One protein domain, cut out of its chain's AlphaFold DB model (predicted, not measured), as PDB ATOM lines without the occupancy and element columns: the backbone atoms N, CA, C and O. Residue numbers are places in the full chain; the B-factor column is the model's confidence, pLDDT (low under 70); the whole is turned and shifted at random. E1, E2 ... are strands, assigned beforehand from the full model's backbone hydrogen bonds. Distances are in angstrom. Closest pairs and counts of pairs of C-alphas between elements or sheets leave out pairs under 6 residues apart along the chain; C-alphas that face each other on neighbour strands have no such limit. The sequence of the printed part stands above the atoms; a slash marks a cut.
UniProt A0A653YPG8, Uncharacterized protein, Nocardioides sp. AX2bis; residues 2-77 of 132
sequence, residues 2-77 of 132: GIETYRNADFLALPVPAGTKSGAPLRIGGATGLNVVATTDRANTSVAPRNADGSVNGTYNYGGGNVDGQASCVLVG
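This is residues 2 to 77 of the 132 residues of an uncharacterized protein of Nocardioides sp. AX2bis (UniProt A0A653YPG8). There is little regular structure: a small sheet of four short strands, curled like part of a barrel, with residues 39 to 69 running out from it as a long loop and back. Residues 2 to 8 stand free. The 76 printed residues are all strand in class, with 19 in E1, E2, E3 and E4; the antiparallel order is E1, E4, E3, E2. The whole is loose, radius of gyration of the C-alphas 14.2 A, spanning 46 by 30 by 20 A.

E1, residues 11 to 15, is antiparallel to E4, residues 70 to 74; N 12 and O 73, 3.0 A apart, are within hydrogen-bond range. E2, residues 25 to 28, forms a hairpin with E3, residues 34 to 38 (N 26 and O 36, 2.8 A). E3 and E4 form another (N 74 and O 37, 2.9 A). E2, E3, E4 are a meander, each the antiparallel neighbour of the one before; with E1 beside E4, the four make a Greek key.

E1 begins at C-alpha 11 (-18.129, -33.023, -38.684) and is 13.0 A long; E2 is 9.9 A, E3 11.9 A, and E4 12.8 A, ending at C-alpha 74 (-14.500, -30.222, -37.478).

The farthest C-alphas, Arg 7 and Asp 53, are 47.0 A apart. The printed part has no cut. The link E3 to E4 is long. Residues 2 to 8 have pLDDT under 70.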
ATOM      1  N   GLY A   2     -24.885 -46.230 -53.652       48.66
ATOM      2  CA  GLY A   2     -25.348 -44.847 -53.778       48.66
ATOM      3  C   GLY A   2     -24.300 -43.920 -53.174       48.66
ATOM      4  O   GLY A   2     -23.734 -44.249 -52.136       48.66
ATOM      5  N   ILE A   3     -23.993 -42.815 -53.847       60.47
ATOM      6  CA  ILE A   3     -23.126 -41.793 -53.271       60.47
ATOM      7  C   ILE A   3     -23.905 -41.160 -52.113       60.47
ATOM      8  O   ILE A   3     -24.985 -40.603 -52.308       60.47
ATOM      9  N   GLU A   4     -23.430 -41.340 -50.885       58.72
ATOM     10  CA  GLU A   4     -23.997 -40.646 -49.734       58.72
ATOM     11  C   GLU A   4     -23.565 -39.183 -49.829       58.72
ATOM     12  O   GLU A   4     -22.463 -38.800 -49.443       58.72
ATOM     13  N   THR A   5     -24.419 -38.353 -50.426       62.00
ATOM     14  CA  THR A   5     -24.208 -36.907 -50.462       62.00
ATOM     15  C   THR A   5     -24.515 -36.347 -49.078       62.00
ATOM     16  O   THR A   5     -25.674 -36.078 -48.745       62.00
ATOM     17  N   TYR A   6     -23.487 -36.182 -48.246       68.06
ATOM     18  CA  TYR A   6     -23.620 -35.489 -46.967       68.06
ATOM     19  C   TYR A   6     -24.074 -34.047 -47.220       68.06
ATOM     20  O   TYR A   6     -23.347 -33.247 -47.800       68.06
ATOM     21  N   ARG A   7     -25.308 -33.724 -46.816       60.44
ATOM     22  CA  ARG A   7     -25.898 -32.390 -47.031       60.44
ATOM     23  C   ARG A   7     -25.340 -31.327 -46.078       60.44
ATOM     24  O   ARG A   7     -25.273 -30.173 -46.474       60.44
ATOM     25  N   ASN A   8     -24.905 -31.732 -44.881       69.06
ATOM     26  CA  ASN A   8     -24.138 -30.928 -43.926       69.06
ATOM     27  C   ASN A   8     -22.991 -31.794 -43.394       69.06
ATOM     28  O   ASN A   8     -23.232 -32.732 -42.634       69.06
ATOM     29  N   ALA A   9     -21.762 -31.506 -43.817       78.56
ATOM     30  CA  ALA A   9     -20.558 -32.253 -43.444       78.56
ATOM     31  C   ALA A   9     -19.649 -31.423 -42.522       78.56
ATOM     32  O   ALA A   9     -18.446 -31.327 -42.736       78.56
ATOM     33  N   ASP A  10     -20.238 -30.794 -41.502       89.62
ATOM     34  CA  ASP A  10     -19.515 -29.948 -40.539       89.62
ATOM     35  C   ASP A  10     -18.555 -30.757 -39.647       89.62
ATOM     36  O   ASP A  10     -17.547 -30.236 -39.162       89.62
ATOM     37  N   PHE A  11     -18.879 -32.041 -39.460       90.38
ATOM     38  CA  PHE A  11     -18.129 -33.023 -38.684       90.38
ATOM     39  C   PHE A  11     -17.962 -34.283 -39.527       90.38
ATOM     40  O   PHE A  11     -18.955 -34.892 -39.929       90.38
ATOM     41  N   LEU A  12     -16.723 -34.680 -39.796       92.38
ATOM     42  CA  LEU A  12     -16.441 -35.843 -40.631       92.38
ATOM     43  C   LEU A  12     -15.163 -36.542 -40.172       92.38
ATOM     44  O   LEU A  12     -14.206 -35.889 -39.760       92.38
ATOM     45  N   ALA A  13     -15.144 -37.870 -40.259       94.06
ATOM     46  CA  ALA A  13     -13.916 -38.639 -40.132       94.06
ATOM     47  C   ALA A  13     -13.121 -38.522 -41.437       94.06
ATOM     48  O   ALA A  13     -13.615 -38.874 -42.509       94.06
ATOM     49  N   LEU A  14     -11.908 -37.981 -41.355       95.00
ATOM     50  CA  LEU A  14     -11.074 -37.703 -42.520       95.00
ATOM     51  C   LEU A  14      -9.692 -38.346 -42.371       95.00
ATOM     52  O   LEU A  14      -9.195 -38.480 -41.249       95.00
ATOM     53  N   PRO A  15      -9.042 -38.739 -43.482       95.50
ATOM     54  CA  PRO A  15      -7.654 -39.175 -43.451       95.50
ATOM     55  C   PRO A  15      -6.756 -38.009 -43.036       95.50
ATOM     56  O   PRO A  15      -6.783 -36.939 -43.644       95.50
ATOM     57  N   VAL A  16      -5.938 -38.226 -42.010       96.25
ATOM     58  CA  VAL A  16      -5.030 -37.212 -41.451       96.25
ATOM     59  C   VAL A  16      -3.597 -37.738 -41.420       96.25
ATOM     60  O   VAL A  16      -3.413 -38.953 -41.429       96.25
ATOM     61  N   PRO A  17      -2.556 -36.893 -41.383       95.12
ATOM     62  CA  PRO A  17      -1.167 -37.343 -41.266       95.12
ATOM     63  C   PRO A  17      -0.885 -38.206 -40.024       95.12
ATOM     64  O   PRO A  17      -1.602 -38.167 -39.023       95.12
ATOM     65  N   ALA A  18       0.171 -39.021 -40.083       93.44
ATOM     66  CA  ALA A  18       0.613 -39.798 -38.929       93.44
ATOM     67  C   ALA A  18       1.003 -38.862 -37.772       93.44
ATOM     68  O   ALA A  18       1.607 -37.816 -37.995       93.44
ATOM     69  N   GLY A  19       0.653 -39.236 -36.541       92.81
ATOM     70  CA  GLY A  19       0.952 -38.434 -35.351       92.81
ATOM     71  C   GLY A  19      -0.032 -37.298 -35.053       92.81
ATOM     72  O   GLY A  19       0.108 -36.676 -34.003       92.81
ATOM     73  N   THR A  20      -1.047 -37.053 -35.895       97.31
ATOM     74  CA  THR A  20      -2.115 -36.081 -35.602       97.31
ATOM     75  C   THR A  20      -2.755 -36.342 -34.236       97.31
ATOM     76  O   THR A  20      -3.178 -37.465 -33.934       97.31
ATOM     77  N   LYS A  21      -2.853 -35.276 -33.436       96.94
ATOM     78  CA  LYS A  21      -3.465 -35.254 -32.106       96.94
ATOM     79  C   LYS A  21      -4.756 -34.448 -32.089       96.94
ATOM     80  O   LYS A  21      -4.935 -33.551 -32.911       96.94
ATOM     81  N   SER A  22      -5.631 -34.752 -31.137       97.12
ATOM     82  CA  SER A  22      -6.798 -33.916 -30.850       97.12
ATOM     83  C   SER A  22      -6.372 -32.469 -30.561       97.12
ATOM     84  O   SER A  22      -5.339 -32.219 -29.938       97.12
ATOM     85  N   GLY A  23      -7.153 -31.514 -31.059       96.94
ATOM     86  CA  GLY A  23      -6.873 -30.080 -31.039       96.94
ATOM     87  C   GLY A  23      -5.937 -29.598 -32.150       96.94
ATOM     88  O   GLY A  23      -5.779 -28.389 -32.312       96.94
ATOM     89  N   ALA A  24      -5.328 -30.497 -32.933       97.69
ATOM     90  CA  ALA A  24      -4.418 -30.088 -33.994       97.69
ATOM     91  C   ALA A  24      -5.173 -29.371 -35.132       97.69
ATOM     92  O   ALA A  24      -6.157 -29.919 -35.649       97.69
ATOM     93  N   PRO A  25      -4.710 -28.184 -35.560       97.81
ATOM     94  CA  PRO A  25      -5.138 -27.585 -36.813       97.81
ATOM     95  C   PRO A  25      -4.531 -28.378 -37.968       97.81
ATOM     96  O   PRO A  25      -3.376 -28.790 -37.906       97.81
ATOM     97  N   LEU A  26      -5.301 -28.612 -39.023       97.25
ATOM     98  CA  LEU A  26      -4.860 -29.388 -40.179       97.25
ATOM     99  C   LEU A  26      -5.393 -28.783 -41.468       97.25
ATOM    100  O   LEU A  26      -6.488 -28.219 -41.499       97.25
ATOM    101  N   ARG A  27      -4.651 -28.994 -42.556       95.62
ATOM    102  CA  ARG A  27      -5.139 -28.786 -43.915       95.62
ATOM    103  C   ARG A  27      -5.122 -30.100 -44.688       95.62
ATOM    104  O   ARG A  27      -4.068 -30.618 -45.051       95.62
ATOM    105  N   ILE A  28      -6.305 -30.657 -44.932       92.94
ATOM    106  CA  ILE A  28      -6.481 -31.971 -45.562       92.94
ATOM    107  C   ILE A  28      -6.697 -31.792 -47.061       92.94
ATOM    108  O   ILE A  28      -7.608 -31.082 -47.467       92.94
ATOM    109  N   GLY A  29      -5.886 -32.453 -47.892       87.75
ATOM    110  CA  GLY A  29      -5.944 -32.317 -49.356       87.75
ATOM    111  C   GLY A  29      -4.982 -31.274 -49.944       87.75
ATOM    112  O   GLY A  29      -5.089 -30.942 -51.119       87.75
ATOM    113  N   GLY A  30      -4.024 -30.773 -49.156       83.31
ATOM    114  CA  GLY A  30      -2.963 -29.878 -49.635       83.31
ATOM    115  C   GLY A  30      -3.419 -28.431 -49.850       83.31
ATOM    116  O   GLY A  30      -4.282 -27.928 -49.133       83.31
ATOM    117  N   ALA A  31      -2.829 -27.733 -50.828       76.25
ATOM    118  CA  ALA A  31      -3.033 -26.291 -51.028       76.25
ATOM    119  C   ALA A  31      -4.503 -25.902 -51.278       76.25
ATOM    120  O   ALA A  31      -4.961 -24.881 -50.773       76.25
ATOM    121  N   THR A  32      -5.274 -26.741 -51.974       83.75
ATOM    122  CA  THR A  32      -6.715 -26.550 -52.235       83.75
ATOM    123  C   THR A  32      -7.603 -27.360 -51.287       83.75
ATOM    124  O   THR A  32      -8.765 -27.615 -51.588       83.75
ATOM    125  N   GLY A  33      -7.034 -27.828 -50.177       89.75
ATOM    126  CA  GLY A  33      -7.693 -28.685 -49.207       89.75
ATOM    127  C   GLY A  33      -8.688 -27.980 -48.284       89.75
ATOM    128  O   GLY A  33      -8.995 -26.797 -48.433       89.75
ATOM    129  N   LEU A  34      -9.151 -28.726 -47.284       94.56
ATOM    130  CA  LEU A  34     -10.045 -28.268 -46.224       94.56
ATOM    131  C   LEU A  34      -9.248 -27.971 -44.954       94.56
ATOM    132  O   LEU A  34      -8.444 -28.795 -44.514       94.56
ATOM    133  N   ASN A  35      -9.494 -26.810 -44.357       97.19
ATOM    134  CA  ASN A  35      -9.027 -26.458 -43.024       97.19
ATOM    135  C   ASN A  35      -9.918 -27.135 -41.988       97.19
ATOM    136  O   ASN A  35     -11.142 -26.987 -42.021       97.19
ATOM    137  N   VAL A  36      -9.313 -27.879 -41.071       97.31
ATOM    138  CA  VAL A  36     -10.048 -28.617 -40.046       97.31
ATOM    139  C   VAL A  36      -9.332 -28.581 -38.709       97.31
ATOM    140  O   VAL A  36      -8.116 -28.407 -38.644       97.31
ATOM    141  N   VAL A  37     -10.083 -28.850 -37.647       97.88
ATOM    142  CA  VAL A  37      -9.529 -29.194 -36.334       97.88
ATOM    143  C   VAL A  37      -9.802 -30.657 -36.057       97.88
ATOM    144  O   VAL A  37     -10.952 -31.095 -36.134       97.88
ATOM    145  N   ALA A  38      -8.767 -31.420 -35.721       97.69
ATOM    146  CA  ALA A  38      -8.949 -32.781 -35.236       97.69
ATOM    147  C   ALA A  38      -9.573 -32.752 -33.834       97.69
ATOM    148  O   ALA A  38      -9.049 -32.104 -32.935       97.69
ATOM    149  N   THR A  39     -10.683 -33.451 -33.615       97.06
ATOM    150  CA  THR A  39     -11.294 -33.621 -32.281       97.06
ATOM    151  C   THR A  39     -10.870 -34.914 -31.608       97.06
ATOM    152  O   THR A  39     -11.006 -35.057 -30.392       97.06
ATOM    153  N   THR A  40     -10.276 -35.831 -32.364       97.75
ATOM    154  CA  THR A  40      -9.629 -37.038 -31.855       97.75
ATOM    155  C   THR A  40      -8.199 -37.109 -32.368       97.75
ATOM    156  O   THR A  40      -7.843 -36.476 -33.358       97.75
ATOM    157  N   ASP A  41      -7.377 -37.931 -31.728       97.94
ATOM    158  CA  ASP A  41      -6.132 -38.364 -32.348       97.94
ATOM    159  C   ASP A  41      -6.414 -39.199 -33.612       97.94
ATOM    160  O   ASP A  41      -7.505 -39.764 -33.766       97.94
ATOM    161  N   ARG A  42      -5.408 -39.340 -34.484       97.56
ATOM    162  CA  ARG A  42      -5.443 -40.312 -35.586       97.56
ATOM    163  C   ARG A  42      -5.528 -41.739 -35.044       97.56
ATOM    164  O   ARG A  42      -4.685 -42.142 -34.240       97.56
ATOM    165  N   ALA A  43      -6.489 -42.513 -35.536       97.94
ATOM    166  CA  ALA A  43      -6.610 -43.931 -35.239       97.94
ATOM    167  C   ALA A  43      -5.431 -44.733 -35.810       97.94
ATOM    168  O   ALA A  43      -5.006 -44.529 -36.952       97.94
ATOM    169  N   ASN A  44      -4.935 -45.659 -34.993       96.75
ATOM    170  CA  ASN A  44      -3.982 -46.696 -35.365       96.75
ATOM    171  C   ASN A  44      -4.475 -48.020 -34.773       96.75
ATOM    172  O   ASN A  44      -4.075 -48.423 -33.676       96.75
ATOM    173  N   THR A  45      -5.428 -48.627 -35.469       95.19
ATOM    174  CA  THR A  45      -6.137 -49.848 -35.068       95.19
ATOM    175  C   THR A  45      -5.632 -51.079 -35.821       95.19
ATOM    176  O   THR A  45      -6.060 -52.192 -35.529       95.19
ATOM    177  N   SER A  46      -4.662 -50.901 -36.725       94.56
ATOM    178  CA  SER A  46      -3.964 -51.992 -37.425       94.56
ATOM    179  C   SER A  46      -3.009 -52.794 -36.532       94.56
ATOM    180  O   SER A  46      -2.484 -53.823 -36.953       94.56
ATOM    181  N   VAL A  47      -2.766 -52.337 -35.303       94.25
ATOM    182  CA  VAL A  47      -1.977 -53.042 -34.287       94.25
ATOM    183  C   VAL A  47      -2.869 -53.465 -33.122       94.25
ATOM    184  O   VAL A  47      -3.880 -52.829 -32.837       94.25
ATOM    185  N   ALA A  48      -2.501 -54.533 -32.412       95.62
ATOM    186  CA  ALA A  48      -3.261 -54.979 -31.246       95.62
ATOM    187  C   ALA A  48      -3.133 -53.981 -30.072       95.62
ATOM    188  O   ALA A  48      -2.045 -53.440 -29.861       95.62
ATOM    189  N   PRO A  49      -4.184 -53.784 -29.250       95.38
ATOM    190  CA  PRO A  49      -4.141 -52.888 -28.086       95.38
ATOM    191  C   PRO A  49      -3.210 -53.372 -26.964       95.38
ATOM    192  O   PRO A  49      -2.818 -52.588 -26.096       95.38
ATOM    193  N   ARG A  50      -2.849 -54.659 -26.968       97.56
ATOM    194  CA  ARG A  50      -1.874 -55.256 -26.053       97.56
ATOM    195  C   ARG A  50      -0.757 -55.932 -26.832       97.56
ATOM    196  O   ARG A  50      -0.995 -56.490 -27.902       97.56
ATOM    197  N   ASN A  51       0.438 -55.898 -26.262       96.25
ATOM    198  CA  ASN A  51       1.579 -56.675 -26.726       96.25
ATOM    199  C   ASN A  51       1.405 -58.156 -26.342       96.25
ATOM    200  O   ASN A  51       0.550 -58.507 -25.525       96.25
ATOM    201  N   ALA A  52       2.240 -59.034 -26.905       96.06
ATOM    202  CA  ALA A  52       2.209 -60.469 -26.600       96.06
ATOM    203  C   ALA A  52       2.498 -60.781 -25.117       96.06
ATOM    204  O   ALA A  52       2.015 -61.780 -24.594       96.06
ATOM    205  N   ASP A  53       3.241 -59.907 -24.432       95.44
ATOM    206  CA  ASP A  53       3.527 -59.989 -22.993       95.44
ATOM    207  C   ASP A  53       2.368 -59.486 -22.101       95.44
ATOM    208  O   ASP A  53       2.476 -59.478 -20.877       95.44
ATOM    209  N   GLY A  54       1.256 -59.048 -22.703       95.00
ATOM    210  CA  GLY A  54       0.080 -58.523 -22.011       95.00
ATOM    211  C   GLY A  54       0.153 -57.040 -21.632       95.00
ATOM    212  O   GLY A  54      -0.863 -56.490 -21.187       95.00
ATOM    213  N   SER A  55       1.293 -56.368 -21.833       96.75
ATOM    214  CA  SER A  55       1.439 -54.923 -21.618       96.75
ATOM    215  C   SER A  55       0.634 -54.107 -22.640       96.75
ATOM    216  O   SER A  55       0.213 -54.614 -23.683       96.75
ATOM    217  N   VAL A  56       0.369 -52.833 -22.331       96.56
ATOM    218  CA  VAL A  56      -0.341 -51.926 -23.248       96.56
ATOM    219  C   VAL A  56       0.559 -51.588 -24.434       96.56
ATOM    220  O   VAL A  56       1.714 -51.202 -24.256       96.56
ATOM    221  N   ASN A  57       0.014 -51.688 -25.644       96.31
ATOM    222  CA  ASN A  57       0.727 -51.286 -26.845       96.31
ATOM    223  C   ASN A  57       0.646 -49.761 -27.023       96.31
ATOM    224  O   ASN A  57      -0.398 -49.234 -27.395       96.31
ATOM    225  N   GLY A  58       1.754 -49.051 -26.798       93.94
ATOM    226  CA  GLY A  58       1.822 -47.594 -26.972       93.94
ATOM    227  C   GLY A  58       1.666 -47.111 -28.421       93.94
ATOM    228  O   GLY A  58       1.459 -45.923 -28.651       93.94
ATOM    229  N   THR A  59       1.760 -48.011 -29.403       94.88
ATOM    230  CA  THR A  59       1.513 -47.713 -30.818       94.88
ATOM    231  C   THR A  59       0.027 -47.791 -31.170       94.88
ATOM    232  O   THR A  59      -0.400 -47.115 -32.107       94.88
ATOM    233  N   TYR A  60      -0.762 -48.578 -30.428       96.38
ATOM    234  CA  TYR A  60      -2.207 -48.645 -30.627       96.38
ATOM    235  C   TYR A  60      -2.853 -47.319 -30.250       96.38
ATOM    236  O   TYR A  60      -2.598 -46.760 -29.182       96.38
ATOM    237  N   ASN A  61      -3.755 -46.850 -31.105       96.69
ATOM    238  CA  ASN A  61      -4.585 -45.708 -30.787       96.69
ATOM    239  C   ASN A  61      -6.010 -45.946 -31.263       96.69
ATOM    240  O   ASN A  61      -6.252 -46.098 -32.459       96.69
ATOM    241  N   TYR A  62      -6.956 -45.911 -30.326       95.19
ATOM    242  CA  TYR A  62      -8.373 -46.056 -30.644       95.19
ATOM    243  C   TYR A  62      -8.880 -44.921 -31.545       95.19
ATOM    244  O   TYR A  62      -9.823 -45.125 -32.301       95.19
ATOM    245  N   GLY A  63      -8.278 -43.724 -31.469       93.88
ATOM    246  CA  GLY A  63      -8.615 -42.589 -32.339       93.88
ATOM    247  C   GLY A  63     -10.101 -42.224 -32.348       93.88
ATOM    248  O   GLY A  63     -10.620 -41.800 -33.373       93.88
ATOM    249  N   GLY A  64     -10.807 -42.450 -31.234       91.81
ATOM    250  CA  GLY A  64     -12.251 -42.219 -31.120       91.81
ATOM    251  C   GLY A  64     -13.141 -43.244 -31.834       91.81
ATOM    252  O   GLY A  64     -14.311 -42.957 -32.051       91.81
ATOM    253  N   GLY A  65     -12.614 -44.418 -32.190       94.19
ATOM    254  CA  GLY A  65     -13.350 -45.457 -32.921       94.19
ATOM    255  C   GLY A  65     -13.328 -45.274 -34.436       94.19
ATOM    256  O   GLY A  65     -14.047 -45.970 -35.148       94.19
ATOM    257  N   ASN A  66     -12.504 -44.347 -34.928       95.69
ATOM    258  CA  ASN A  66     -12.299 -44.145 -36.353       95.69
ATOM    259  C   ASN A  66     -11.540 -45.317 -36.985       95.69
ATOM    260  O   ASN A  66     -10.790 -46.043 -36.325       95.69
ATOM    261  N   VAL A  67     -11.713 -45.472 -38.299       95.94
ATOM    262  CA  VAL A  67     -10.906 -46.408 -39.086       95.94
ATOM    263  C   VAL A  67      -9.439 -45.980 -39.087       95.94
ATOM    264  O   VAL A  67      -9.127 -44.791 -38.965       95.94
ATOM    265  N   ASP A  68      -8.541 -46.953 -39.236       96.88
ATOM    266  CA  ASP A  68      -7.100 -46.709 -39.259       96.88
ATOM    267  C   ASP A  68      -6.732 -45.585 -40.239       96.88
ATOM    268  O   ASP A  68      -7.209 -45.531 -41.374       96.88
ATOM    269  N   GLY A  69      -5.907 -44.648 -39.778       96.50
ATOM    270  CA  GLY A  69      -5.484 -43.519 -40.595       96.50
ATOM    271  C   GLY A  69      -6.352 -42.267 -40.515       96.50
ATOM    272  O   GLY A  69      -5.929 -41.219 -41.012       96.50
ATOM    273  N   GLN A  70      -7.518 -42.341 -39.872       97.69
ATOM    274  CA  GLN A  70      -8.456 -41.225 -39.784       97.69
ATOM    275  C   GLN A  70      -8.538 -40.607 -38.390       97.69
ATOM    276  O   GLN A  70      -8.210 -41.236 -37.384       97.69
ATOM    277  N   ALA A  71      -9.003 -39.363 -38.343       97.81
ATOM    278  CA  ALA A  71      -9.445 -38.692 -37.128       97.81
ATOM    279  C   ALA A  71     -10.807 -38.041 -37.373       97.81
ATOM    280  O   ALA A  71     -11.135 -37.686 -38.508       97.81
ATOM    281  N   SER A  72     -11.578 -37.845 -36.307       96.88
ATOM    282  CA  SER A  72     -12.776 -37.013 -36.357       96.88
ATOM    283  C   SER A  72     -12.344 -35.558 -36.491       96.88
ATOM    284  O   SER A  72     -11.496 -35.086 -35.731       96.88
ATOM    285  N   CYS A  73     -12.911 -34.849 -37.458       96.25
ATOM    286  CA  CYS A  73     -12.524 -33.491 -37.801       96.25
ATOM    287  C   CYS A  73     -13.736 -32.559 -37.820       96.25
ATOM    288  O   CYS A  73     -14.821 -32.948 -38.251       96.25
ATOM    289  N   VAL A  74     -13.525 -31.316 -37.389       96.19
ATOM    290  CA  VAL A  74     -14.500 -30.222 -37.478       96.19
ATOM    291  C   VAL A  74     -14.048 -29.253 -38.556       96.19
ATOM    292  O   VAL A  74     -12.912 -28.783 -38.518       96.19
ATOM    293  N   LEU A  75     -14.935 -28.951 -39.501       95.25
ATOM    294  CA  LEU A  75     -14.649 -28.113 -40.670       95.25
ATOM    295  C   LEU A  75     -15.100 -26.655 -40.475       95.25
ATOM    296  O   LEU A  75     -14.841 -25.789 -41.308       95.25
ATOM    297  N   VAL A  76     -15.807 -26.368 -39.383       94.75
ATOM    298  CA  VAL A  76     -16.433 -25.069 -39.122       94.75
ATOM    299  C   VAL A  76     -16.229 -24.617 -37.674       94.75
ATOM    300  O   VAL A  76     -15.692 -25.325 -36.823       94.75
ATOM    301  N   GLY A  77     -16.675 -23.398 -37.383       95.38
ATOM    302  CA  GLY A  77     -16.601 -22.812 -36.051       95.38
ATOM    303  C   GLY A  77     -15.241 -22.199 -35.728       95.38
ATOM    304  O   GLY A  77     -14.373 -22.039 -36.596       95.38
TER     305      GLY A  77